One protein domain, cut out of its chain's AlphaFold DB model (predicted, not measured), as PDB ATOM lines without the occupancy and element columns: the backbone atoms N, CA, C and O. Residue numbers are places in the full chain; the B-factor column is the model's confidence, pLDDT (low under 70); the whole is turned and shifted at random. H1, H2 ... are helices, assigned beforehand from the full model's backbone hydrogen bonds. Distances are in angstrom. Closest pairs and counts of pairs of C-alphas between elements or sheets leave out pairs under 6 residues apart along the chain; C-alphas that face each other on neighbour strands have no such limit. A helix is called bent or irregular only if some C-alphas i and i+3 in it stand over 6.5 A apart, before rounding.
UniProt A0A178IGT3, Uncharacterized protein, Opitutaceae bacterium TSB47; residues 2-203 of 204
ATOM      1  N   VAL A   2     130.006 124.049  70.901       39.38
ATOM      2  CA  VAL A   2     130.090 124.596  72.280       39.38
ATOM      3  C   VAL A   2     131.524 124.931  72.728       39.38
ATOM      4  O   VAL A   2     131.748 125.976  73.327       39.38
ATOM      5  N   LEU A   3     132.513 124.104  72.368       33.81
ATOM      6  CA  LEU A   3     133.927 124.347  72.694       33.81
ATOM      7  C   LEU A   3     134.500 125.583  71.979       33.81
ATOM      8  O   LEU A   3     135.291 126.310  72.563       33.81
ATOM      9  N   VAL A   4     134.066 125.843  70.741       48.97
ATOM     10  CA  VAL A   4     134.463 127.027  69.960       48.97
ATOM     11  C   VAL A   4     133.800 128.275  70.532       48.97
ATOM     12  O   VAL A   4     134.466 129.288  70.695       48.97
ATOM     13  N   LEU A   5     132.528 128.182  70.935       42.12
ATOM     14  CA  LEU A   5     131.820 129.282  71.592       42.12
ATOM     15  C   LEU A   5     132.453 129.652  72.944       42.12
ATOM     16  O   LEU A   5     132.619 130.829  73.225       42.12
ATOM     17  N   LEU A   6     132.859 128.658  73.746       41.16
ATOM     18  CA  LEU A   6     133.598 128.851  75.002       41.16
ATOM     19  C   LEU A   6     134.991 129.443  74.770       41.16
ATOM     20  O   LEU A   6     135.422 130.300  75.535       41.16
ATOM     21  N   LEU A   7     135.684 129.024  73.709       44.56
ATOM     22  CA  LEU A   7     136.988 129.571  73.336       44.56
ATOM     23  C   LEU A   7     136.866 131.040  72.906       44.56
ATOM     24  O   LEU A   7     137.643 131.871  73.362       44.56
ATOM     25  N   VAL A   8     135.848 131.364  72.101       49.22
ATOM     26  CA  VAL A   8     135.522 132.736  71.688       49.22
ATOM     27  C   VAL A   8     135.119 133.576  72.899       49.22
ATOM     28  O   VAL A   8     135.634 134.672  73.043       49.22
ATOM     29  N   LEU A   9     134.304 133.063  73.828       45.19
ATOM     30  CA  LEU A   9     133.913 133.788  75.046       45.19
ATOM     31  C   LEU A   9     135.090 134.051  75.992       45.19
ATOM     32  O   LEU A   9     135.165 135.121  76.588       45.19
ATOM     33  N   VAL A  10     136.027 133.106  76.127       51.19
ATOM     34  CA  VAL A  10     137.239 133.279  76.945       51.19
ATOM     35  C   VAL A  10     138.210 134.270  76.294       51.19
ATOM     36  O   VAL A  10     138.769 135.106  76.999       51.19
ATOM     37  N   LEU A  11     138.354 134.245  74.965       45.72
ATOM     38  CA  LEU A  11     139.172 135.206  74.213       45.72
ATOM     39  C   LEU A  11     138.560 136.621  74.227       45.72
ATOM     40  O   LEU A  11     139.268 137.594  74.474       45.72
ATOM     41  N   TYR A  12     137.238 136.737  74.064       46.06
ATOM     42  CA  TYR A  12     136.503 138.008  74.124       46.06
ATOM     43  C   TYR A  12     136.465 138.587  75.550       46.06
ATOM     44  O   TYR A  12     136.508 139.800  75.742       46.06
ATOM     45  N   SER A  13     136.452 137.720  76.568       47.41
ATOM     46  CA  SER A  13     136.574 138.088  77.986       47.41
ATOM     47  C   SER A  13     138.000 138.518  78.349       47.41
ATOM     48  O   SER A  13     138.168 139.415  79.164       47.41
ATOM     49  N   GLY A  14     139.038 137.945  77.729       46.03
ATOM     50  CA  GLY A  14     140.434 138.347  77.943       46.03
ATOM     51  C   GLY A  14     140.738 139.760  77.435       46.03
ATOM     52  O   GLY A  14     141.274 140.572  78.187       46.03
ATOM     53  N   ALA A  15     140.314 140.075  76.207       46.72
ATOM     54  CA  ALA A  15     140.492 141.397  75.599       46.72
ATOM     55  C   ALA A  15     139.689 142.491  76.329       46.72
ATOM     56  O   ALA A  15     140.227 143.544  76.667       46.72
ATOM     57  N   THR A  16     138.426 142.216  76.676       47.91
ATOM     58  CA  THR A  16     137.604 143.175  77.437       47.91
ATOM     59  C   THR A  16     138.089 143.355  78.879       47.91
ATOM     60  O   THR A  16     138.026 144.466  79.391       47.91
ATOM     61  N   ARG A  17     138.650 142.325  79.532       51.09
ATOM     62  CA  ARG A  17     139.284 142.457  80.863       51.09
ATOM     63  C   ARG A  17     140.557 143.299  80.842       51.09
ATOM     64  O   ARG A  17     140.847 143.955  81.841       51.09
ATOM     65  N   PHE A  18     141.309 143.273  79.743       50.81
ATOM     66  CA  PHE A  18     142.532 144.057  79.596       50.81
ATOM     67  C   PHE A  18     142.233 145.552  79.434       50.81
ATOM     68  O   PHE A  18     142.841 146.378  80.110       50.81
ATOM     69  N   ASP A  19     141.241 145.908  78.615       52.03
ATOM     70  CA  ASP A  19     140.825 147.304  78.444       52.03
ATOM     71  C   ASP A  19     140.005 147.836  79.638       52.03
ATOM     72  O   ASP A  19     140.194 148.983  80.038       52.03
ATOM     73  N   PHE A  20     139.162 147.012  80.275       48.31
ATOM     74  CA  PHE A  20     138.327 147.421  81.420       48.31
ATOM     75  C   PHE A  20     139.131 147.722  82.699       48.31
ATOM     76  O   PHE A  20     138.724 148.566  83.490       48.31
ATOM     77  N   LEU A  21     140.288 147.079  82.909       49.69
ATOM     78  CA  LEU A  21     141.155 147.338  84.071       49.69
ATOM     79  C   LEU A  21     142.185 148.462  83.842       49.69
ATOM     80  O   LEU A  21     142.782 148.933  84.809       49.69
ATOM     81  N   LEU A  22     142.399 148.893  82.592       54.03
ATOM     82  CA  LEU A  22     143.345 149.962  82.229       54.03
ATOM     83  C   LEU A  22     142.655 151.287  81.867       54.03
ATOM     84  O   LEU A  22     143.345 152.259  81.556       54.03
ATOM     85  N   GLN A  23     141.321 151.358  81.937       54.94
ATOM     86  CA  GLN A  23     140.576 152.619  81.925       54.94
ATOM     87  C   GLN A  23     140.809 153.362  83.244       54.94
ATOM     88  O   GLN A  23     140.020 153.299  84.183       54.94
ATOM     89  N   MET A  24     141.948 154.041  83.328       61.06
ATOM     90  CA  MET A  24     142.285 154.907  84.449       61.06
ATOM     91  C   MET A  24     141.974 156.348  84.074       61.06
ATOM     92  O   MET A  24     142.358 156.806  82.999       61.06
ATOM     93  N   SER A  25     141.303 157.077  84.969       68.00
ATOM     94  CA  SER A  25     141.139 158.520  84.799       68.00
ATOM     95  C   SER A  25     142.509 159.207  84.797       68.00
ATOM     96  O   SER A  25     143.430 158.778  85.502       68.00
ATOM     97  N   LEU A  26     142.633 160.306  84.049       65.50
ATOM     98  CA  LEU A  26     143.858 161.111  83.970       65.50
ATOM     99  C   LEU A  26     144.341 161.554  85.367       65.50
ATOM    100  O   LEU A  26     145.537 161.522  85.671       65.50
ATOM    101  N   THR A  27     143.389 161.874  86.248       69.44
ATOM    102  CA  THR A  27     143.621 162.196  87.661       69.44
ATOM    103  C   THR A  27     144.288 161.040  88.401       69.44
ATOM    104  O   THR A  27     145.351 161.224  88.987       69.44
ATOM    105  N   THR A  28     143.743 159.823  88.315       68.19
ATOM    106  CA  THR A  28     144.298 158.633  88.985       68.19
ATOM    107  C   THR A  28     145.672 158.267  88.425       68.19
ATOM    108  O   THR A  28     146.588 157.937  89.181       68.19
ATOM    109  N   ALA A  29     145.841 158.372  87.104       69.44
ATOM    110  CA  ALA A  29     147.095 158.080  86.422       69.44
ATOM    111  C   ALA A  29     148.221 159.052  86.821       69.44
ATOM    112  O   ALA A  29     149.367 158.624  86.933       69.44
ATOM    113  N   THR A  30     147.898 160.320  87.107       69.94
ATOM    114  CA  THR A  30     148.860 161.332  87.587       69.94
ATOM    115  C   THR A  30     149.103 161.231  89.097       69.94
ATOM    116  O   THR A  30     150.230 161.402  89.570       69.94
ATOM    117  N   LEU A  31     148.067 160.895  89.870       72.62
ATOM    118  CA  LEU A  31     148.129 160.816  91.328       72.62
ATOM    119  C   LEU A  31     148.975 159.630  91.812       72.62
ATOM    120  O   LEU A  31     149.744 159.771  92.758       72.62
ATOM    121  N   LEU A  32     148.875 158.468  91.160       74.50
ATOM    122  CA  LEU A  32     149.635 157.267  91.531       74.50
ATOM    123  C   LEU A  32     151.164 157.458  91.522       74.50
ATOM    124  O   LEU A  32     151.791 157.184  92.551       74.50
ATOM    125  N   PRO A  33     151.798 157.941  90.433       70.50
ATOM    126  CA  PRO A  33     153.226 158.232  90.439       70.50
ATOM    127  C   PRO A  33     153.566 159.369  91.412       70.50
ATOM    128  O   PRO A  33     154.607 159.298  92.060       70.50
ATOM    129  N   GLY A  34     152.684 160.363  91.585       65.25
ATOM    130  CA  GLY A  34     152.849 161.434  92.575       65.25
ATOM    131  C   GLY A  34     152.927 160.911  94.014       65.25
ATOM    132  O   GLY A  34     153.889 161.199  94.724       65.25
ATOM    133  N   ILE A  35     151.977 160.068  94.429       72.19
ATOM    134  CA  ILE A  35     151.962 159.418  95.749       72.19
ATOM    135  C   ILE A  35     153.187 158.519  95.917       72.19
ATOM    136  O   ILE A  35     153.822 158.542  96.970       72.19
ATOM    137  N   PHE A  36     153.556 157.759  94.884       75.88
ATOM    138  CA  PHE A  36     154.750 156.919  94.918       75.88
ATOM    139  C   PHE A  36     156.027 157.746  95.144       75.88
ATOM    140  O   PHE A  36     156.854 157.393  95.986       75.88
ATOM    141  N   LEU A  37     156.164 158.880  94.452       70.25
ATOM    142  CA  LEU A  37     157.275 159.822  94.619       70.25
ATOM    143  C   LEU A  37     157.285 160.484  95.997       70.25
ATOM    144  O   LEU A  37     158.354 160.594  96.594       70.25
ATOM    145  N   ILE A  38     156.123 160.877  96.528       73.38
ATOM    146  CA  ILE A  38     156.001 161.438  97.881       73.38
ATOM    147  C   ILE A  38     156.400 160.394  98.923       73.38
ATOM    148  O   ILE A  38     157.199 160.693  99.809       73.38
ATOM    149  N   ALA A  39     155.902 159.161  98.806       75.56
ATOM    150  CA  ALA A  39     156.231 158.074  99.721       75.56
ATOM    151  C   ALA A  39     157.732 157.758  99.696       75.56
ATOM    152  O   ALA A  39     158.364 157.644 100.749       75.56
ATOM    153  N   LEU A  40     158.330 157.673  98.503       72.81
ATOM    154  CA  LEU A  40     159.756 157.406  98.355       72.81
ATOM    155  C   LEU A  40     160.609 158.594  98.828       72.81
ATOM    156  O   LEU A  40     161.599 158.398  99.530       72.81
ATOM    157  N   GLY A  41     160.193 159.826  98.532       68.38
ATOM    158  CA  GLY A  41     160.838 161.054  98.995       68.38
ATOM    159  C   GLY A  41     160.810 161.205 100.518       68.38
ATOM    160  O   GLY A  41     161.840 161.486 101.130       68.38
ATOM    161  N   ALA A  42     159.666 160.926 101.147       74.12
ATOM    162  CA  ALA A  42     159.506 160.916 102.600       74.12
ATOM    163  C   ALA A  42     160.374 159.830 103.257       74.12
ATOM    164  O   ALA A  42     161.071 160.099 104.236       74.12
ATOM    165  N   LEU A  43     160.411 158.626 102.677       72.81
ATOM    166  CA  LEU A  43     161.265 157.533 103.144       72.81
ATOM    167  C   LEU A  43     162.758 157.912 103.085       72.81
ATOM    168  O   LEU A  43     163.513 157.644 104.025       72.81
ATOM    169  N   LEU A  44     163.180 158.583 102.007       70.50
ATOM    170  CA  LEU A  44     164.545 159.088 101.851       70.50
ATOM    171  C   LEU A  44     164.864 160.240 102.815       70.50
ATOM    172  O   LEU A  44     166.004 160.319 103.265       70.50
ATOM    173  N   LEU A  45     163.896 161.092 103.171       72.19
ATOM    174  CA  LEU A  45     164.064 162.205 104.119       72.19
ATOM    175  C   LEU A  45     164.201 161.745 105.574       72.19
ATOM    176  O   LEU A  45     165.029 162.288 106.311       72.19
ATOM    177  N   VAL A  46     163.434 160.726 105.974       73.88
ATOM    178  CA  VAL A  46     163.537 160.118 107.312       73.88
ATOM    179  C   VAL A  46     164.911 159.462 107.500       73.88
ATOM    180  O   VAL A  46     165.458 159.495 108.600       73.88
ATOM    181  N   SER A  47     165.503 158.919 106.425       62.94
ATOM    182  CA  SER A  47     166.890 158.413 106.349       62.94
ATOM    183  C   SER A  47     167.353 157.574 107.560       62.94
ATOM    184  O   SER A  47     168.524 157.635 107.940       62.94
ATOM    185  N   ASN A  48     166.462 156.805 108.197       68.44
ATOM    186  CA  ASN A  48     166.811 156.001 109.372       68.44
ATOM    187  C   ASN A  48     167.804 154.889 108.974       68.44
ATOM    188  O   ASN A  48     167.713 154.339 107.874       68.44
ATOM    189  N   SER A  49     168.734 154.527 109.861       70.06
ATOM    190  CA  SER A  49     169.740 153.484 109.619       70.06
ATOM    191  C   SER A  49     169.122 152.148 109.178       70.06
ATOM    192  O   SER A  49     169.693 151.475 108.321       70.06
ATOM    193  N   VAL A  50     167.926 151.812 109.680       70.44
ATOM    194  CA  VAL A  50     167.158 150.606 109.303       70.44
ATOM    195  C   VAL A  50     166.620 150.675 107.868       70.44
ATOM    196  O   VAL A  50     166.640 149.688 107.132       70.44
ATOM    197  N   ILE A  51     166.159 151.850 107.434       68.81
ATOM    198  CA  ILE A  51     165.653 152.076 106.071       68.81
ATOM    199  C   ILE A  51     166.819 152.022 105.080       68.81
ATOM    200  O   ILE A  51     166.730 151.385 104.031       68.81
ATOM    201  N   VAL A  52     167.945 152.640 105.443       72.62
ATOM    202  CA  VAL A  52     169.164 152.651 104.629       72.62
ATOM    203  C   VAL A  52     169.742 151.245 104.472       72.62
ATOM    204  O   VAL A  52     170.123 150.863 103.364       72.62
ATOM    205  N   SER A  53     169.803 150.455 105.548       72.94
ATOM    206  CA  SER A  53     170.287 149.071 105.479       72.94
ATOM    207  C   SER A  53     169.348 148.180 104.660       72.94
ATOM    208  O   SER A  53     169.826 147.400 103.836       72.94
ATOM    209  N   SER A  54     168.031 148.362 104.790       70.88
ATOM    210  CA  SER A  54     167.029 147.626 104.008       70.88
ATOM    211  C   SER A  54     167.095 147.958 102.513       70.88
ATOM    212  O   SER A  54     167.112 147.047 101.686       70.88
ATOM    213  N   LEU A  55     167.216 149.240 102.144       69.94
ATOM    214  CA  LEU A  55     167.365 149.666 100.746       69.94
ATOM    215  C   LEU A  55     168.684 149.176 100.135       69.94
ATOM    216  O   LEU A  55     168.700 148.740  98.989       69.94
ATOM    217  N   LYS A  56     169.782 149.173 100.903       71.38
ATOM    218  CA  LYS A  56     171.065 148.595 100.463       71.38
ATOM    219  C   LYS A  56     171.016 147.071 100.317       71.38
ATOM    220  O   LYS A  56     171.734 146.528  99.481       71.38
ATOM    221  N   ALA A  57     170.191 146.385 101.106       73.12
ATOM    222  CA  ALA A  57     170.003 144.937 101.028       73.12
ATOM    223  C   ALA A  57     169.051 144.513  99.895       73.12
ATOM    224  O   ALA A  57     169.116 143.372  99.436       73.12
ATOM    225  N   LEU A  58     168.192 145.421  99.415       70.25
ATOM    226  CA  LEU A  58     167.163 145.149  98.408       70.25
ATOM    227  C   LEU A  58     167.709 144.532  97.103       70.25
ATOM    228  O   LEU A  58     167.143 143.526  96.673       70.25
ATOM    229  N   PRO A  59     168.834 144.997  96.512       69.50
ATOM    230  CA  PRO A  59     169.399 144.384  95.305       69.50
ATOM    231  C   PRO A  59     169.857 142.928  95.478       69.50
ATOM    232  O   PRO A  59     169.934 142.203  94.490       69.50
ATOM    233  N   ARG A  60     170.167 142.499  96.712       66.38
ATOM    234  CA  ARG A  60     170.681 141.153  97.030       66.38
ATOM    235  C   ARG A  60     169.658 140.275  97.765       66.38
ATOM    236  O   ARG A  60     169.939 139.124  98.086       66.38
ATOM    237  N   SER A  61     168.466 140.798  98.048       74.56
ATOM    238  CA  SER A  61     167.442 140.069  98.793       74.56
ATOM    239  C   SER A  61     166.702 139.084  97.892       74.56
ATOM    240  O   SER A  61     165.964 139.470  96.983       74.56
ATOM    241  N   ARG A  62     166.830 137.789  98.204       70.31
ATOM    242  CA  ARG A  62     166.110 136.711  97.506       70.31
ATOM    243  C   ARG A  62     164.591 136.839  97.651       70.31
ATOM    244  O   ARG A  62     163.858 136.538  96.718       70.31
ATOM    245  N   LYS A  63     164.120 137.346  98.797       74.56
ATOM    246  CA  LYS A  63     162.692 137.615  99.033       74.56
ATOM    247  C   LYS A  63     162.182 138.736  98.124       74.56
ATOM    248  O   LYS A  63     161.140 138.579  97.501       74.56
ATOM    249  N   ALA A  64     162.945 139.825  97.991       72.94
ATOM    250  CA  ALA A  64     162.598 140.925  97.088       72.94
ATOM    251  C   ALA A  64     162.600 140.474  95.620       72.94
ATOM    252  O   ALA A  64     161.733 140.880  94.854       72.94
ATOM    253  N   ALA A  65     163.525 139.586  95.240       78.00
ATOM    254  CA  ALA A  65     163.546 138.997  93.906       78.00
ATOM    255  C   ALA A  65     162.265 138.216  93.599       78.00
ATOM    256  O   ALA A  65     161.648 138.459  92.570       78.00
ATOM    257  N   ILE A  66     161.824 137.339  94.503       76.94
ATOM    258  CA  ILE A  66     160.586 136.570  94.312       76.94
ATOM    259  C   ILE A  66     159.375 137.499  94.190       76.94
ATOM    260  O   ILE A  66     158.564 137.313  93.290       76.94
ATOM    261  N   VAL A  67     159.273 138.521  95.042       80.06
ATOM    262  CA  VAL A  67     158.134 139.451  95.015       80.06
ATOM    263  C   VAL A  67     158.127 140.298  93.740       80.06
ATOM    264  O   VAL A  67     157.128 140.313  93.029       80.06
ATOM    265  N   PHE A  68     159.231 140.978  93.414       80.50
ATOM    266  CA  PHE A  68     159.260 141.906  92.279       80.50
ATOM    267  C   PHE A  68     159.338 141.192  90.933       80.50
ATOM    268  O   PHE A  68     158.594 141.531  90.018       80.50
ATOM    269  N   PHE A  69     160.218 140.199  90.793       80.06
ATOM    270  CA  PHE A  69     160.359 139.467  89.537       80.06
ATOM    271  C   PHE A  69     159.234 138.454  89.349       80.06
ATOM    272  O   PHE A  69     158.695 138.366  88.256       80.06
ATOM    273  N   GLY A  70     158.825 137.738  90.401       79.94
ATOM    274  CA  GLY A  70     157.676 136.833  90.325       79.94
ATOM    275  C   GLY A  70     156.376 137.590  90.067       79.94
ATOM    276  O   GLY A  70     155.641 137.229  89.154       79.94
ATOM    277  N   GLY A  71     156.130 138.689  90.789       79.62
ATOM    278  CA  GLY A  71     154.981 139.562  90.539       79.62
ATOM    279  C   GLY A  71     154.998 140.171  89.134       79.62
ATOM    280  O   GLY A  71     153.991 140.120  88.434       79.62
ATOM    281  N   GLY A  72     156.154 140.674  88.684       77.06
ATOM    282  CA  GLY A  72     156.324 141.213  87.333       77.06
ATOM    283  C   GLY A  72     156.154 140.164  86.234       77.06
ATOM    284  O   GLY A  72     155.509 140.442  85.230       77.06
ATOM    285  N   ALA A  73     156.662 138.947  86.432       79.12
ATOM    286  CA  ALA A  73     156.493 137.842  85.495       79.12
ATOM    287  C   ALA A  73     155.035 137.375  85.431       79.12
ATOM    288  O   ALA A  73     154.514 137.176  84.339       79.12
ATOM    289  N   LEU A  74     154.349 137.247  86.571       81.88
ATOM    290  CA  LEU A  74     152.926 136.902  86.604       81.88
ATOM    291  C   LEU A  74     152.075 137.967  85.909       81.88
ATOM    292  O   LEU A  74     151.219 137.621  85.097       81.88
ATOM    293  N   TRP A  75     152.342 139.249  86.174       74.56
ATOM    294  CA  TRP A  75     151.661 140.346  85.490       74.56
ATOM    295  C   TRP A  75     151.961 140.312  83.989       74.56
ATOM    296  O   TRP A  75     151.036 140.338  83.186       74.56
ATOM    297  N   PHE A  76     153.220 140.146  83.581       77.19
ATOM    298  CA  PHE A  76     153.587 140.019  82.170       77.19
ATOM    299  C   PHE A  76     152.875 138.847  81.476       77.19
ATOM    300  O   PHE A  76     152.334 139.019  80.389       77.19
ATOM    301  N   LEU A  77     152.814 137.669  82.102       77.69
ATOM    302  CA  LEU A  77     152.101 136.513  81.545       77.69
ATOM    303  C   LEU A  77     150.596 136.770  81.437       77.69
ATOM    304  O   LEU A  77     149.971 136.345  80.467       77.69
ATOM    305  N   TRP A  78     150.025 137.497  82.397       73.19
ATOM    306  CA  TRP A  78     148.638 137.946  82.333       73.19
ATOM    307  C   TRP A  78     148.411 138.937  81.178       73.19
ATOM    308  O   TRP A  78     147.422 138.805  80.461       73.19
ATOM    309  N   VAL A  79     149.361 139.849  80.920       72.19
ATOM    310  CA  VAL A  79     149.354 140.735  79.740       72.19
ATOM    311  C   VAL A  79     149.392 139.948  78.442       72.19
ATOM    312  O   VAL A  79     148.550 140.147  77.572       72.19
ATOM    313  N   VAL A  80     150.324 139.005  78.331       72.31
ATOM    314  CA  VAL A  80     150.473 138.172  77.135       72.31
ATOM    315  C   VAL A  80     149.224 137.327  76.870       72.31
ATOM    316  O   VAL A  80     148.872 137.094  75.717       72.31
ATOM    317  N   ASN A  81     148.518 136.892  77.918       70.75
ATOM    318  CA  ASN A  81     147.278 136.133  77.774       70.75
ATOM    319  C   ASN A  81     146.137 136.954  77.147       70.75
ATOM    320  O   ASN A  81     145.326 136.385  76.418       70.75
ATOM    321  N   GLY A  82     146.092 138.263  77.414       65.06
ATOM    322  CA  GLY A  82     145.073 139.181  76.898       65.06
ATOM    323  C   GLY A  82     145.315 139.688  75.472       65.06
ATOM    324  O   GLY A  82     144.427 140.330  74.917       65.06
ATOM    325  N   LEU A  83     146.480 139.408  74.871       65.69
ATOM    326  CA  LEU A  83     146.802 139.824  73.501       65.69
ATOM    327  C   LEU A  83     145.923 139.089  72.479       65.69
ATOM    328  O   LEU A  83     145.787 137.862  72.516       65.69
ATOM    329  N   SER A  84     145.346 139.850  71.545       58.09
ATOM    330  CA  SER A  84     144.548 139.313  70.439       58.09
ATOM    331  C   SER A  84     145.446 138.697  69.361       58.09
ATOM    332  O   SER A  84     146.609 139.073  69.214       58.09
ATOM    333  N   ALA A  85     144.895 137.785  68.554       56.66
ATOM    334  CA  ALA A  85     145.606 137.146  67.440       56.66
ATOM    335  C   ALA A  85     146.164 138.156  66.412       56.66
ATOM    336  O   ALA A  85     147.104 137.836  65.695       56.66
ATOM    337  N   ALA A  86     145.628 139.383  66.374       51.72
ATOM    338  CA  ALA A  86     146.104 140.460  65.506       51.72
ATOM    339  C   ALA A  86     147.501 141.001  65.884       51.72
ATOM    340  O   ALA A  86     148.238 141.425  64.999       51.72
ATOM    341  N   ASP A  87     147.888 140.943  67.164       55.94
ATOM    342  CA  ASP A  87     149.214 141.389  67.627       55.94
ATOM    343  C   ASP A  87     150.279 140.282  67.504       55.94
ATOM    344  O   ASP A  87     151.476 140.513  67.688       55.94
ATOM    345  N   LEU A  88     149.855 139.055  67.183       59.06
ATOM    346  CA  LEU A  88     150.704 137.874  67.089       59.06
ATOM    347  C   LEU A  88     150.918 137.505  65.618       59.06
ATOM    348  O   LEU A  88     150.251 136.639  65.067       59.06
ATOM    349  N   VAL A  89     151.922 138.128  64.998       56.12
ATOM    350  CA  VAL A  89     152.276 137.941  63.573       56.12
ATOM    351  C   VAL A  89     152.597 136.476  63.207       56.12
ATOM    352  O   VAL A  89     152.506 136.098  62.043       56.12
ATOM    353  N   LEU A  90     152.974 135.640  64.185       55.28
ATOM    354  CA  LEU A  90     153.468 134.271  63.971       55.28
ATOM    355  C   LEU A  90     152.513 133.145  64.414       55.28
ATOM    356  O   LEU A  90     152.687 132.020  63.952       55.28
ATOM    357  N   PHE A  91     151.537 133.392  65.299       52.75
ATOM    358  CA  PHE A  91     150.673 132.335  65.850       52.75
ATOM    359  C   PHE A  91     149.264 132.854  66.179       52.75
ATOM    360  O   PHE A  91     149.124 133.829  66.907       52.75
ATOM    361  N   GLU A  92     148.216 132.126  65.769       56.06
ATOM    362  CA  GLU A  92     146.803 132.443  66.077       56.06
ATOM    363  C   GLU A  92     146.435 132.290  67.571       56.06
ATOM    364  O   GLU A  92     145.324 132.610  67.990       56.06
ATOM    365  N   SER A  93     147.352 131.780  68.403       59.16
ATOM    366  CA  SER A  93     147.123 131.527  69.827       59.16
ATOM    367  C   SER A  93     148.246 132.112  70.685       59.16
ATOM    368  O   SER A  93     149.421 131.872  70.422       59.16
ATOM    369  N   SER A  94     147.890 132.823  71.761       61.97
ATOM    370  CA  SER A  94     148.809 133.447  72.735       61.97
ATOM    371  C   SER A  94     149.455 132.457  73.722       61.97
ATOM    372  O   SER A  94     150.398 132.786  74.445       61.97
ATOM    373  N   ARG A  95     148.983 131.204  73.739       64.69
ATOM    374  CA  ARG A  95     149.436 130.132  74.643       64.69
ATOM    375  C   ARG A  95     150.927 129.761  74.527       64.69
ATOM    376  O   ARG A  95     151.562 129.677  75.577       64.69
ATOM    377  N   PRO A  96     151.521 129.534  73.336       69.56
ATOM    378  CA  PRO A  96     152.935 129.169  73.221       69.56
ATOM    379  C   PRO A  96     153.878 130.233  73.797       69.56
ATOM    380  O   PRO A  96     154.823 129.880  74.499       69.56
ATOM    381  N   PHE A  97     153.591 131.525  73.605       70.56
ATOM    382  CA  PHE A  97     154.387 132.600  74.205       70.56
ATOM    383  C   PHE A  97     154.334 132.567  75.733       70.56
ATOM    384  O   PHE A  97     155.368 132.704  76.379       70.56
ATOM    385  N   MET A  98     153.163 132.308  76.319       74.12
ATOM    386  CA  MET A  98     153.019 132.185  77.773       74.12
ATOM    387  C   MET A  98     153.889 131.055  78.344       74.12
ATOM    388  O   MET A  98     154.543 131.241  79.368       74.12
ATOM    389  N   PHE A  99     153.954 129.903  77.668       75.69
ATOM    390  CA  PHE A  99     154.818 128.797  78.090       75.69
ATOM    391  C   PHE A  99     156.303 129.118  77.923       75.69
ATOM    392  O   PHE A  99     157.078 128.844  78.835       75.69
ATOM    393  N   ILE A 100     156.702 129.735  76.806       81.31
ATOM    394  CA  ILE A 100     158.099 130.117  76.559       81.31
ATOM    395  C   ILE A 100     158.557 131.148  77.595       81.31
ATOM    396  O   ILE A 100     159.558 130.936  78.276       81.31
ATOM    397  N   PHE A 101     157.809 132.238  77.777       79.75
ATOM    398  CA  PHE A 101     158.160 133.279  78.743       79.75
ATOM    399  C   PHE A 101     158.053 132.794  80.190       79.75
ATOM    400  O   PHE A 101     158.886 133.165  81.014       79.75
ATOM    401  N   GLY A 102     157.088 131.924  80.501       81.44
ATOM    402  CA  GLY A 102     156.983 131.284  81.810       81.44
ATOM    403  C   GLY A 102     158.183 130.383  82.105       81.44
ATOM    404  O   GLY A 102     158.778 130.484  83.177       81.44
ATOM    405  N   ALA A 103     158.604 129.566  81.136       82.88
ATOM    406  CA  ALA A 103     159.794 128.729  81.258       82.88
ATOM    407  C   ALA A 103     161.063 129.574  81.432       82.88
ATOM    408  O   ALA A 103     161.876 129.277  82.305       82.88
ATOM    409  N   VAL A 104     161.207 130.668  80.675       82.31
ATOM    410  CA  VAL A 104     162.321 131.619  80.827       82.31
ATOM    411  C   VAL A 104     162.294 132.301  82.197       82.31
ATOM    412  O   VAL A 104     163.343 132.441  82.822       82.31
ATOM    413  N   ALA A 105     161.120 132.685  82.707       81.88
ATOM    414  CA  ALA A 105     160.985 133.282  84.033       81.88
ATOM    415  C   ALA A 105     161.405 132.303  85.140       81.88
ATOM    416  O   ALA A 105     162.148 132.679  86.045       81.88
ATOM    417  N   VAL A 106     161.001 131.032  85.044       84.12
ATOM    418  CA  VAL A 106     161.441 129.983  85.977       84.12
ATOM    419  C   VAL A 106     162.945 129.747  85.844       84.12
ATOM    420  O   VAL A 106     163.650 129.744  86.850       84.12
ATOM    421  N   ALA A 107     163.465 129.632  84.621       82.81
ATOM    422  CA  ALA A 107     164.894 129.471  84.368       82.81
ATOM    423  C   ALA A 107     165.712 130.637  84.954       82.81
ATOM    424  O   ALA A 107     166.767 130.415  85.546       82.81
ATOM    425  N   ALA A 108     165.207 131.872  84.881       80.38
ATOM    426  CA  ALA A 108     165.867 133.047  85.446       80.38
ATOM    427  C   ALA A 108     166.069 132.949  86.970       80.38
ATOM    428  O   ALA A 108     167.100 133.403  87.465       80.38
ATOM    429  N   PHE A 109     165.160 132.298  87.709       80.12
ATOM    430  CA  PHE A 109     165.337 132.066  89.150       80.12
ATOM    431  C   PHE A 109     166.511 131.136  89.482       80.12
ATOM    432  O   PHE A 109     167.115 131.281  90.548       80.12
ATOM    433  N   TYR A 110     166.832 130.196  88.591       80.81
ATOM    434  CA  TYR A 110     167.920 129.238  88.786       80.81
ATOM    435  C   TYR A 110     169.249 129.749  88.224       80.81
ATOM    436  O   TYR A 110     170.263 129.684  88.914       80.81
ATOM    437  N   TYR A 111     169.246 130.285  87.001       78.38
ATOM    438  CA  TYR A 111     170.472 130.673  86.298       78.38
ATOM    439  C   TYR A 111     170.946 132.094  86.612       78.38
ATOM    440  O   TYR A 111     172.133 132.378  86.469       78.38
ATOM    441  N   VAL A 112     170.055 132.996  87.044       76.50
ATOM    442  CA  VAL A 112     170.403 134.406  87.293       76.50
ATOM    443  C   VAL A 112     169.866 134.892  88.648       76.50
ATOM    444  O   VAL A 112     169.076 135.836  88.705       76.50
ATOM    445  N   PRO A 113     170.283 134.273  89.771       69.06
ATOM    446  CA  PRO A 113     169.804 134.670  91.095       69.06
ATOM    447  C   PRO A 113     170.336 136.046  91.531       69.06
ATOM    448  O   PRO A 113     169.701 136.730  92.337       69.06
ATOM    449  N   GLU A 114     171.485 136.471  91.001       68.00
ATOM    450  CA  GLU A 114     172.116 137.746  91.340       68.00
ATOM    451  C   GLU A 114     171.371 138.917  90.677       68.00
ATOM    452  O   GLU A 114     171.192 138.967  89.460       68.00
ATOM    453  N   PHE A 115     170.939 139.887  91.490       71.38
ATOM    454  CA  PHE A 115     170.215 141.097  91.070       71.38
ATOM    455  C   PHE A 115     168.859 140.877  90.379       71.38
ATOM    456  O   PHE A 115     168.324 141.798  89.751       71.38
ATOM    457  N   LEU A 116     168.246 139.702  90.542       79.75
ATOM    458  CA  LEU A 116     166.931 139.411  89.967       79.75
ATOM    459  C   LEU A 116     165.842 140.379  90.474       79.75
ATOM    460  O   LEU A 116     164.958 140.769  89.715       79.75
ATOM    461  N   ALA A 117     165.964 140.861  91.717       79.94
ATOM    462  CA  ALA A 117     165.094 141.899  92.282       79.94
ATOM    463  C   ALA A 117     165.136 143.214  91.490       79.94
ATOM    464  O   ALA A 117     164.096 143.827  91.260       79.94
ATOM    465  N   VAL A 118     166.325 143.626  91.036       81.38
ATOM    466  CA  VAL A 118     166.517 144.857  90.252       81.38
ATOM    467  C   VAL A 118     165.848 144.721  88.892       81.38
ATOM    468  O   VAL A 118     165.107 145.604  88.472       81.38
ATOM    469  N   ARG A 119     166.053 143.577  88.232       81.31
ATOM    470  CA  ARG A 119     165.433 143.280  86.935       81.31
ATOM    471  C   ARG A 119     163.914 143.205  87.041       81.31
ATOM    472  O   ARG A 119     163.229 143.792  86.214       81.31
ATOM    473  N   GLY A 120     163.390 142.554  88.081       81.62
ATOM    474  CA  GLY A 120     161.954 142.513  88.360       81.62
ATOM    475  C   GLY A 120     161.353 143.904  88.552       81.62
ATOM    476  O   GLY A 120     160.311 144.206  87.983       81.62
ATOM    477  N   LEU A 121     162.050 144.786  89.273       82.56
ATOM    478  CA  LEU A 121     161.628 146.176  89.443       82.56
ATOM    479  C   LEU A 121     161.631 146.953  88.115       82.56
ATOM    480  O   LEU A 121     160.720 147.738  87.869       82.56
ATOM    481  N   CYS A 122     162.599 146.690  87.231       83.75
ATOM    482  CA  CYS A 122     162.619 147.269  85.884       83.75
ATOM    483  C   CYS A 122     161.437 146.774  85.034       83.75
ATOM    484  O   CYS A 122     160.790 147.580  84.373       83.75
ATOM    485  N   VAL A 123     161.120 145.474  85.087       83.00
ATOM    486  CA  VAL A 123     159.951 144.897  84.399       83.00
ATOM    487  C   VAL A 123     158.663 145.539  84.902       83.00
ATOM    488  O   VAL A 123     157.855 145.983  84.094       83.00
ATOM    489  N   LEU A 124     158.495 145.656  86.221       82.25
ATOM    490  CA  LEU A 124     157.336 146.325  86.811       82.25
ATOM    491  C   LEU A 124     157.235 147.787  86.367       82.25
ATOM    492  O   LEU A 124     156.148 148.212  86.006       82.25
ATOM    493  N   MET A 125     158.346 148.532  86.332       82.06
ATOM    494  CA  MET A 125     158.354 149.928  85.878       82.06
ATOM    495  C   MET A 125     157.910 150.071  84.416       82.06
ATOM    496  O   MET A 125     157.173 150.990  84.073       82.06
ATOM    497  N   VAL A 126     158.342 149.160  83.542       82.50
ATOM    498  CA  VAL A 126     157.930 149.172  82.130       82.50
ATOM    499  C   VAL A 126     156.464 148.751  81.985       82.50
ATOM    500  O   VAL A 126     155.728 149.367  81.217       82.50
ATOM    501  N   LEU A 127     156.012 147.751  82.749       79.75
ATOM    502  CA  LEU A 127     154.615 147.308  82.743       79.75
ATOM    503  C   LEU A 127     153.658 148.387  83.252       79.75
ATOM    504  O   LEU A 127     152.586 148.559  82.680       79.75
ATOM    505  N   THR A 128     154.033 149.134  84.294       77.00
ATOM    506  CA  THR A 128     153.217 150.237  84.817       77.00
ATOM    507  C   THR A 128     153.260 151.470  83.921       77.00
ATOM    508  O   THR A 128     152.287 152.218  83.886       77.00
ATOM    509  N   ALA A 129     154.330 151.679  83.149       78.81
ATOM    510  CA  ALA A 129     154.407 152.793  82.206       78.81
ATOM    511  C   ALA A 129     153.314 152.728  81.127       78.81
ATOM    512  O   ALA A 129     152.789 153.767  80.736       78.81
ATOM    513  N   TRP A 130     152.934 151.527  80.681       74.94
ATOM    514  CA  TRP A 130     151.916 151.336  79.645       74.94
ATOM    515  C   TRP A 130     150.543 151.952  79.989       74.94
ATOM    516  O   TRP A 130     150.100 152.829  79.243       74.94
ATOM    517  N   PRO A 131     149.862 151.583  81.097       71.75
ATOM    518  CA  PRO A 131     148.581 152.198  81.453       71.75
ATOM    519  C   PRO A 131     148.695 153.688  81.769       71.75
ATOM    520  O   PRO A 131     147.790 154.448  81.435       71.75
ATOM    521  N   LEU A 132     149.811 154.122  82.363       71.31
ATOM    522  CA  LEU A 132     150.048 155.531  82.676       71.31
ATOM    523  C   LEU A 132     150.139 156.388  81.403       71.31
ATOM    524  O   LEU A 132     149.531 157.453  81.333       71.31
ATOM    525  N   LEU A 133     150.867 155.918  80.387       74.38
ATOM    526  CA  LEU A 133     150.990 156.615  79.106       74.38
ATOM    527  C   LEU A 133     149.702 156.529  78.285       74.38
ATOM    528  O   LEU A 133     149.353 157.502  77.622       74.38
ATOM    529  N   ARG A 134     148.972 155.408  78.354       70.81
ATOM    530  CA  ARG A 134     147.690 155.240  77.655       70.81
ATOM    531  C   ARG A 134     146.606 156.162  78.208       70.81
ATOM    532  O   ARG A 134     145.851 156.707  77.416       70.81
ATOM    533  N   ALA A 135     146.566 156.395  79.521       68.50
ATOM    534  CA  ALA A 135     145.646 157.362  80.124       68.50
ATOM    535  C   ALA A 135     145.927 158.806  79.668       68.50
ATOM    536  O   ALA A 135     145.005 159.598  79.537       68.50
ATOM    537  N   ALA A 136     147.191 159.142  79.394       66.31
ATOM    538  CA  ALA A 136     147.577 160.451  78.864       66.31
ATOM    539  C   ALA A 136     147.444 160.558  77.333       66.31
ATOM    540  O   ALA A 136     147.571 161.655  76.782       66.31
ATOM    541  N   PHE A 137     147.231 159.440  76.635       58.66
ATOM    542  CA  PHE A 137     147.144 159.373  75.181       58.66
ATOM    543  C   PHE A 137     145.793 159.932  74.705       58.66
ATOM    544  O   PHE A 137     144.756 159.589  75.257       58.66
ATOM    545  N   MET A 138     145.810 160.785  73.675       59.00
ATOM    546  CA  MET A 138     144.656 161.515  73.097       59.00
ATOM    547  C   MET A 138     144.074 162.703  73.888       59.00
ATOM    548  O   MET A 138     143.273 163.438  73.326       59.00
ATOM    549  N   GLU A 139     144.546 162.996  75.101       63.78
ATOM    550  CA  GLU A 139     144.045 164.138  75.897       63.78
ATOM    551  C   GLU A 139     144.803 165.456  75.613       63.78
ATOM    552  O   GLU A 139     145.658 165.889  76.387       63.78
ATOM    553  N   TYR A 140     144.603 166.055  74.433       60.62
ATOM    554  CA  TYR A 140     145.372 167.238  73.988       60.62
ATOM    555  C   TYR A 140     145.012 168.543  74.703       60.62
ATOM    556  O   TYR A 140     145.813 169.479  74.672       60.62
ATOM    557  N   ASP A 141     143.871 168.581  75.390       61.75
ATOM    558  CA  ASP A 141     143.324 169.791  76.006       61.75
ATOM    559  C   ASP A 141     144.075 170.222  77.275       61.75
ATOM    560  O   ASP A 141     143.929 171.352  77.750       61.75
ATOM    561  N   HIS A 142     144.942 169.359  77.817       66.94
ATOM    562  CA  HIS A 142     145.675 169.639  79.047       66.94
ATOM    563  C   HIS A 142     147.200 169.544  78.862       66.94
ATOM    564  O   HIS A 142     147.783 168.460  78.970       66.94
ATOM    565  N   PRO A 143     147.912 170.674  78.658       67.19
ATOM    566  CA  PRO A 143     149.367 170.675  78.461       67.19
ATOM    567  C   PRO A 143     150.148 170.197  79.698       67.19
ATOM    568  O   PRO A 143     151.293 169.760  79.590       67.19
ATOM    569  N   GLN A 144     149.521 170.222  80.877       68.25
ATOM    570  CA  GLN A 144     150.122 169.832  82.154       68.25
ATOM    571  C   GLN A 144     150.397 168.317  82.260       68.25
ATOM    572  O   GLN A 144     151.252 167.905  83.047       68.25
ATOM    573  N   ARG A 145     149.793 167.488  81.390       67.81
ATOM    574  CA  ARG A 145     150.065 166.036  81.315       67.81
ATOM    575  C   ARG A 145     151.529 165.717  81.003       67.81
ATOM    576  O   ARG A 145     152.028 164.652  81.369       67.81
ATOM    577  N   LEU A 146     152.236 166.640  80.343       72.06
ATOM    578  CA  LEU A 146     153.627 166.454  79.931       72.06
ATOM    579  C   LEU A 146     154.553 166.219  81.130       72.06
ATOM    580  O   LEU A 146     155.460 165.400  81.029       72.06
ATOM    581  N   PHE A 147     154.281 166.829  82.289       75.75
ATOM    582  CA  PHE A 147     155.080 166.608  83.501       75.75
ATOM    583  C   PHE A 147     155.064 165.146  83.963       75.75
ATOM    584  O   PHE A 147     156.087 164.617  84.413       75.75
ATOM    585  N   MET A 148     153.918 164.478  83.826       76.75
ATOM    586  CA  MET A 148     153.780 163.057  84.126       76.75
ATOM    587  C   MET A 148     154.451 162.207  83.043       76.75
ATOM    588  O   MET A 148     155.261 161.338  83.362       76.75
ATOM    589  N   VAL A 149     154.159 162.479  81.767       79.50
ATOM    590  CA  VAL A 149     154.690 161.716  80.626       79.50
ATOM    591  C   VAL A 149     156.221 161.734  80.613       79.50
ATOM    592  O   VAL A 149     156.846 160.678  80.511       79.50
ATOM    593  N   THR A 150     156.842 162.902  80.795       82.62
ATOM    594  CA  THR A 150     158.304 163.036  80.849       82.62
ATOM    595  C   THR A 150     158.903 162.234  82.004       82.62
ATOM    596  O   THR A 150     159.927 161.577  81.816       82.62
ATOM    597  N   LEU A 151     158.261 162.218  83.180       80.12
ATOM    598  CA  LEU A 151     158.731 161.416  84.312       80.12
ATOM    599  C   LEU A 151     158.619 159.912  84.036       80.12
ATOM    600  O   LEU A 151     159.556 159.168  84.328       80.12
ATOM    601  N   VAL A 152     157.508 159.456  83.455       82.50
ATOM    602  CA  VAL A 152     157.324 158.041  83.113       82.50
ATOM    603  C   VAL A 152     158.380 157.599  82.099       82.50
ATOM    604  O   VAL A 152     159.036 156.582  82.321       82.50
ATOM    605  N   TYR A 153     158.638 158.391  81.055       83.12
ATOM    606  CA  TYR A 153     159.708 158.101  80.095       83.12
ATOM    607  C   TYR A 153     161.103 158.117  80.727       83.12
ATOM    608  O   TYR A 153     161.907 157.234  80.432       83.12
ATOM    609  N   ALA A 154     161.393 159.058  81.631       85.75
ATOM    610  CA  ALA A 154     162.652 159.062  82.377       85.75
ATOM    611  C   ALA A 154     162.808 157.790  83.228       85.75
ATOM    612  O   ALA A 154     163.884 157.192  83.271       85.75
ATOM    613  N   GLY A 155     161.722 157.332  83.857       84.00
ATOM    614  CA  GLY A 155     161.680 156.080  84.605       84.00
ATOM    615  C   GLY A 155     161.873 154.842  83.728       84.00
ATOM    616  O   GLY A 155     162.615 153.942  84.112       84.00
ATOM    617  N   VAL A 156     161.286 154.811  82.527       85.00
ATOM    618  CA  VAL A 156     161.512 153.743  81.536       85.00
ATOM    619  C   VAL A 156     162.968 153.733  81.067       85.00
ATOM    620  O   VAL A 156     163.588 152.672  81.038       85.00
ATOM    621  N   ALA A 157     163.549 154.896  80.767       86.62
ATOM    622  CA  ALA A 157     164.958 155.003  80.388       86.62
ATOM    623  C   ALA A 157     165.883 154.510  81.515       86.62
ATOM    624  O   ALA A 157     166.815 153.742  81.269       86.62
ATOM    625  N   ALA A 158     165.590 154.880  82.765       83.69
ATOM    626  CA  ALA A 158     166.305 154.372  83.931       83.69
ATOM    627  C   ALA A 158     166.130 152.853  84.098       83.69
ATOM    628  O   ALA A 158     167.105 152.150  84.362       83.69
ATOM    629  N   ALA A 159     164.920 152.322  83.895       85.56
ATOM    630  CA  ALA A 159     164.648 150.889  83.953       85.56
ATOM    631  C   ALA A 159     165.432 150.118  82.881       85.56
ATOM    632  O   ALA A 159     166.046 149.101  83.191       85.56
ATOM    633  N   MET A 160     165.492 150.623  81.646       86.06
ATOM    634  CA  MET A 160     166.314 150.035  80.584       86.06
ATOM    635  C   MET A 160     167.798 150.053  80.948       86.06
ATOM    636  O   MET A 160     168.492 149.045  80.810       86.06
ATOM    637  N   TYR A 161     168.277 151.174  81.486       87.00
ATOM    638  CA  TYR A 161     169.653 151.318  81.934       87.00
ATOM    639  C   TYR A 161     170.019 150.292  83.033       87.00
ATOM    640  O   TYR A 161     171.033 149.593  82.936       87.00
ATOM    641  N   PHE A 162     169.175 150.147  84.060       82.69
ATOM    642  CA  PHE A 162     169.394 149.194  85.155       82.69
ATOM    643  C   PHE A 162     169.137 147.734  84.763       82.69
ATOM    644  O   PHE A 162     169.732 146.839  85.365       82.69
ATOM    645  N   ALA A 163     168.313 147.475  83.747       83.19
ATOM    646  CA  ALA A 163     168.116 146.132  83.209       83.19
ATOM    647  C   ALA A 163     169.404 145.587  82.570       83.19
ATOM    648  O   ALA A 163     169.760 144.430  82.805       83.19
ATOM    649  N   VAL A 164     170.130 146.430  81.822       84.44
ATOM    650  CA  VAL A 164     171.422 146.069  81.208       84.44
ATOM    651  C   VAL A 164     172.531 146.006  82.258       84.44
ATOM    652  O   VAL A 164     173.340 145.078  82.259       84.44
ATOM    653  N   VAL A 165     172.565 146.975  83.180       84.31
ATOM    654  CA  VAL A 165     173.663 147.146  84.145       84.31
ATOM    655  C   VAL A 165     173.141 147.120  85.593       84.31
ATOM    656  O   VAL A 165     173.151 148.145  86.285       84.31
ATOM    657  N   PRO A 166     172.713 145.950  86.109       81.44
ATOM    658  CA  PRO A 166     172.025 145.867  87.399       81.44
ATOM    659  C   PRO A 166     172.928 146.195  88.597       81.44
ATOM    660  O   PRO A 166     172.460 146.739  89.599       81.44
ATOM    661  N   TYR A 167     174.236 145.932  88.494       78.69
ATOM    662  CA  TYR A 167     175.190 146.226  89.568       78.69
ATOM    663  C   TYR A 167     175.309 147.730  89.856       78.69
ATOM    664  O   TYR A 167     175.566 148.111  90.998       78.69
ATOM    665  N   ARG A 168     175.041 148.603  88.869       82.31
ATOM    666  CA  ARG A 168     175.128 150.055  89.073       82.31
ATOM    667  C   ARG A 168     174.060 150.562  90.042       82.31
ATOM    668  O   ARG A 168     174.298 151.561  90.709       82.31
ATOM    669  N   MET A 169     172.929 149.865  90.200       78.06
ATOM    670  CA  MET A 169     171.928 150.249  91.200       78.06
ATOM    671  C   MET A 169     172.457 150.072  92.629       78.06
ATOM    672  O   MET A 169     172.226 150.924  93.483       78.06
ATOM    673  N   ARG A 170     173.235 149.014  92.887       78.75
ATOM    674  CA  ARG A 170     173.917 148.828  94.177       78.75
ATOM    675  C   ARG A 170     174.898 149.967  94.439       78.75
ATOM    676  O   ARG A 170     174.877 150.545  95.523       78.75
ATOM    677  N   ASP A 171     175.733 150.288  93.458       82.06
ATOM    678  CA  ASP A 171     176.774 151.308  93.610       82.06
ATOM    679  C   ASP A 171     176.159 152.712  93.755       82.06
ATOM    680  O   ASP A 171     176.621 153.511  94.570       82.06
ATOM    681  N   LEU A 172     175.044 152.983  93.063       82.00
ATOM    682  CA  LEU A 172     174.238 154.194  93.233       82.00
ATOM    683  C   LEU A 172     173.707 154.308  94.667       82.00
ATOM    684  O   LEU A 172     173.862 155.353  95.293       82.00
ATOM    685  N   LEU A 173     173.120 153.237  95.212       81.75
ATOM    686  CA  LEU A 173     172.620 153.218  96.590       81.75
ATOM    687  C   LEU A 173     173.764 153.397  97.599       81.75
ATOM    688  O   LEU A 173     173.619 154.125  98.580       81.75
ATOM    689  N   GLN A 174     174.924 152.782  97.357       83.31
ATOM    690  CA  GLN A 174     176.111 152.987  98.188       83.31
ATOM    691  C   GLN A 174     176.585 154.444  98.151       83.31
ATOM    692  O   GLN A 174     176.807 155.023  99.212       83.31
ATOM    693  N   TRP A 175     176.669 155.061  96.970       84.38
ATOM    694  CA  TRP A 175     177.065 156.462  96.799       84.38
ATOM    695  C   TRP A 175     176.058 157.452  97.404       84.38
ATOM    696  O   TRP A 175     176.456 158.436  98.041       84.38
ATOM    697  N   LEU A 176     174.760 157.179  97.236       79.38
ATOM    698  CA  LEU A 176     173.658 158.007  97.727       79.38
ATOM    699  C   LEU A 176     173.625 158.020  99.257       79.38
ATOM    700  O   LEU A 176     173.536 159.078  99.874       79.38
ATOM    701  N   PHE A 177     173.767 156.847  99.872       79.19
ATOM    702  CA  PHE A 177     173.766 156.687 101.324       79.19
ATOM    703  C   PHE A 177     175.153 156.812 101.967       79.19
ATOM    704  O   PHE A 177     175.275 156.616 103.175       79.19
ATOM    705  N   ALA A 178     176.203 157.127 101.203       79.56
ATOM    706  CA  ALA A 178     177.516 157.453 101.762       79.56
ATOM    707  C   ALA A 178     177.498 158.789 102.524       79.56
ATOM    708  O   ALA A 178     178.295 158.995 103.433       79.56
ATOM    709  N   ARG A 179     176.589 159.705 102.161       78.12
ATOM    710  CA  ARG A 179     176.381 160.978 102.865       78.12
ATOM    711  C   ARG A 179     174.886 161.207 103.076       78.12
ATOM    712  O   ARG A 179     174.163 161.405 102.104       78.12
ATOM    713  N   LEU A 180     174.443 161.268 104.336       72.06
ATOM    714  CA  LEU A 180     173.057 161.593 104.709       72.06
ATOM    715  C   LEU A 180     172.472 162.820 103.974       72.06
ATOM    716  O   LEU A 180     171.333 162.717 103.518       72.06
ATOM    717  N   PRO A 181     173.196 163.947 103.781       78.00
ATOM    718  CA  PRO A 181     172.628 165.083 103.054       78.00
ATOM    719  C   PRO A 181     172.290 164.771 101.590       78.00
ATOM    720  O   PRO A 181     171.318 165.315 101.085       78.00
ATOM    721  N   ARG A 182     173.003 163.858 100.910       80.06
ATOM    722  CA  ARG A 182     172.688 163.490  99.513       80.06
ATOM    723  C   ARG A 182     171.372 162.728  99.413       80.06
ATOM    724  O   ARG A 182     170.544 163.046  98.565       80.06
ATOM    725  N   ALA A 183     171.175 161.754 100.301       78.56
ATOM    726  CA  ALA A 183     169.925 161.005 100.386       78.56
ATOM    727  C   ALA A 183     168.741 161.931 100.709       78.56
ATOM    728  O   ALA A 183     167.696 161.826 100.071       78.56
ATOM    729  N   ARG A 184     168.928 162.892 101.625       78.12
ATOM    730  CA  ARG A 184     167.901 163.887 101.967       78.12
ATOM    731  C   ARG A 184     167.618 164.876 100.840       78.12
ATOM    732  O   ARG A 184     166.456 165.175 100.612       78.12
ATOM    733  N   MET A 185     168.636 165.352 100.121       81.56
ATOM    734  CA  MET A 185     168.445 166.236  98.961       81.56
ATOM    735  C   MET A 185     167.682 165.535  97.838       81.56
ATOM    736  O   MET A 185     166.753 166.116  97.284       81.56
ATOM    737  N   LEU A 186     168.025 164.278  97.536       81.50
ATOM    738  CA  LEU A 186     167.273 163.489  96.562       81.50
ATOM    739  C   LEU A 186     165.835 163.252  97.046       81.50
ATOM    740  O   LEU A 186     164.899 163.453  96.283       81.50
ATOM    741  N   GLY A 187     165.652 162.902  98.323       78.19
ATOM    742  CA  GLY A 187     164.328 162.734  98.922       78.19
ATOM    743  C   GLY A 187     163.474 164.002  98.856       78.19
ATOM    744  O   GLY A 187     162.312 163.931  98.472       78.19
ATOM    745  N   ALA A 188     164.060 165.169  99.141       80.50
ATOM    746  CA  ALA A 188     163.396 166.465  99.021       80.50
ATOM    747  C   ALA A 188     163.012 166.784  97.570       80.50
ATOM    748  O   ALA A 188     161.894 167.224  97.327       80.50
ATOM    749  N   ALA A 189     163.898 166.518  96.604       83.62
ATOM    750  CA  ALA A 189     163.605 166.713  95.186       83.62
ATOM    751  C   ALA A 189     162.462 165.801  94.708       83.62
ATOM    752  O   ALA A 189     161.557 166.259  94.014       83.62
ATOM    753  N   MET A 190     162.462 164.529  95.121       80.31
ATOM    754  CA  MET A 190     161.398 163.575  94.787       80.31
ATOM    755  C   MET A 190     160.070 163.946  95.447       80.31
ATOM    756  O   MET A 190     159.029 163.858  94.804       80.31
ATOM    757  N   LEU A 191     160.104 164.414  96.696       79.25
ATOM    758  CA  LEU A 191     158.914 164.879  97.403       79.25
ATOM    759  C   LEU A 191     158.352 166.153  96.760       79.25
ATOM    760  O   LEU A 191     157.153 166.220  96.513       79.25
ATOM    761  N   ALA A 192     159.202 167.123  96.416       82.44
ATOM    762  CA  ALA A 192     158.791 168.340  95.719       82.44
ATOM    763  C   ALA A 192     158.169 168.032  94.349       82.44
ATOM    764  O   ALA A 192     157.116 168.569  94.016       82.44
ATOM    765  N   TYR A 193     158.773 167.121  93.577       79.44
ATOM    766  CA  TYR A 193     158.228 166.713  92.283       79.44
ATOM    767  C   TYR A 193     156.929 165.905  92.425       79.44
ATOM    768  O   TYR A 193     155.998 166.087  91.648       79.44
ATOM    769  N   GLY A 194     156.823 165.046  93.444       76.06
ATOM    770  CA  GLY A 194     155.592 164.319  93.752       76.06
ATOM    771  C   GLY A 194     154.446 165.243  94.178       76.06
ATOM    772  O   GLY A 194     153.317 165.050  93.738       76.06
ATOM    773  N   LEU A 195     154.737 166.291  94.959       79.94
ATOM    774  CA  LEU A 195     153.772 167.345  95.290       79.94
ATOM    775  C   LEU A 195     153.362 168.157  94.057       79.94
ATOM    776  O   LEU A 195     152.185 168.470  93.918       79.94
ATOM    777  N   LEU A 196     154.298 168.454  93.149       80.56
ATOM    778  CA  LEU A 196     153.995 169.109  91.873       80.56
ATOM    779  C   LEU A 196     153.034 168.254  91.043       80.56
ATOM    780  O   LEU A 196     152.026 168.768  90.570       80.56
ATOM    781  N   LEU A 197     153.291 166.949  90.921       74.31
ATOM    782  CA  LEU A 197     152.376 166.028  90.242       74.31
ATOM    783  C   LEU A 197     151.018 165.937  90.945       74.31
ATOM    784  O   LEU A 197     150.001 165.874  90.269       74.31
ATOM    785  N   GLY A 198     150.984 165.968  92.280       75.81
ATOM    786  CA  GLY A 198     149.738 166.028  93.045       75.81
ATOM    787  C   GLY A 198     148.944 167.308  92.775       75.81
ATOM    788  O   GLY A 198     147.740 167.242  92.559       75.81
ATOM    789  N   ALA A 199     149.611 168.463  92.716       75.50
ATOM    790  CA  ALA A 199     148.980 169.737  92.379       75.50
ATOM    791  C   ALA A 199     148.456 169.751  90.935       75.50
ATOM    792  O   ALA A 199     147.336 170.188  90.701       75.50
ATOM    793  N   VAL A 200     149.230 169.208  89.990       75.44
ATOM    794  CA  VAL A 200     148.820 169.023  88.589       75.44
ATOM    795  C   VAL A 200     147.682 168.006  88.459       75.44
ATOM    796  O   VAL A 200     146.850 168.120  87.574       75.44
ATOM    797  N   ALA A 201     147.595 167.009  89.338       72.81
ATOM    798  CA  ALA A 201     146.476 166.071  89.325       72.81
ATOM    799  C   ALA A 201     145.150 166.723  89.759       72.81
ATOM    800  O   ALA A 201     144.095 166.221  89.387       72.81
ATOM    801  N   LEU A 202     145.200 167.809  90.542       72.56
ATOM    802  CA  LEU A 202     144.026 168.546  91.030       72.56
ATOM    803  C   LEU A 202     143.519 169.614  90.048       72.56
ATOM    804  O   LEU A 202     142.483 170.221  90.306       72.56
ATOM    805  N   THR A 203     144.249 169.880  88.965       70.88
ATOM    806  CA  THR A 203     143.873 170.857  87.932       70.88
ATOM    807  C   THR A 203     143.119 170.239  86.749       70.88
ATOM    808  O   THR A 203     142.743 170.985  85.845       70.88
TER     809      THR A 203
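What this domain is: This is residues 2 to 203 of the 204 residues of an uncharacterized protein of Opitutaceae bacterium TSB47 (UniProt A0A178IGT3). A flat, open frame of helices: the pairs H6-H7 and H2-H9 make a V, meeting near Ala 29 and Leu 132, and the short pair H3-H8 lies across its open end. The hairpin of H4 and H5 packs through H4 on H6, outside the V, and residues 2 to 9 of H1 stick out at one end. The printed part has 202 residues with nine named helices, H1 to H9, and no named strand: all helix. It is only just compact, close to loose, with a radius of gyration of the C-alphas of 19.5 A and spans of 65 by 49 by 24 A.

Where its parts are: H1, residues 2 to 22, begins with C-alpha 2 at (130.090, 124.596, 72.280) and is 30.3 A long. H2 is residues 26 to 46, 30.5 A; H3, 49 to 60, is only just irregular, C-alphas 56 and 59 being 6.9 A apart. H4 is 62 to 82, 29.6 A; H5, 95 to 111; H6, 116 to 136, 30.7 A; H7, 143 to 164, 33.2 A; H8, 167 to 176. H9, 180 to 201, 31.0 A, ends with C-alpha 201 at (146.476, 166.071, 89.325).

How they stand to each other: The hub H6 touches H4 at a steep tilt of 41 degrees, closest C-alphas Phe 69 and Gly 120, 3.6 A. H6 and H7 form a hairpin, Cys 122 to Ala 159, C-alphas 4.6 A. H2 and H9 touch at 20 degrees, a shallow tilt, opposite ways, C-alphas of Gly 41 and Gly 187 3.9 A. H2, H6, H7 and H9 are an up and down bundle, each running against the one before. H3 and H8 touch, C-alphas of Lys 56 and Leu 173 6.2 A. Every O i to N i+4 pair is within hydrogen-bond range in H4, H8 and H9; H1 and H2 have 16 of 17, H3 6 of 8, H5 12 of 13, H6 15 of 17, H7 16 of 18.

The domain as a whole: The C-alphas of Val 2 and Arg 179, farthest apart, are 66.3 A apart. The printed part has no cut; H4 to H5 is a long link. Mean pLDDT of the printed part is 71.6, with residues 2 to 30, 82 to 96 and 135 to 145 among those under 70.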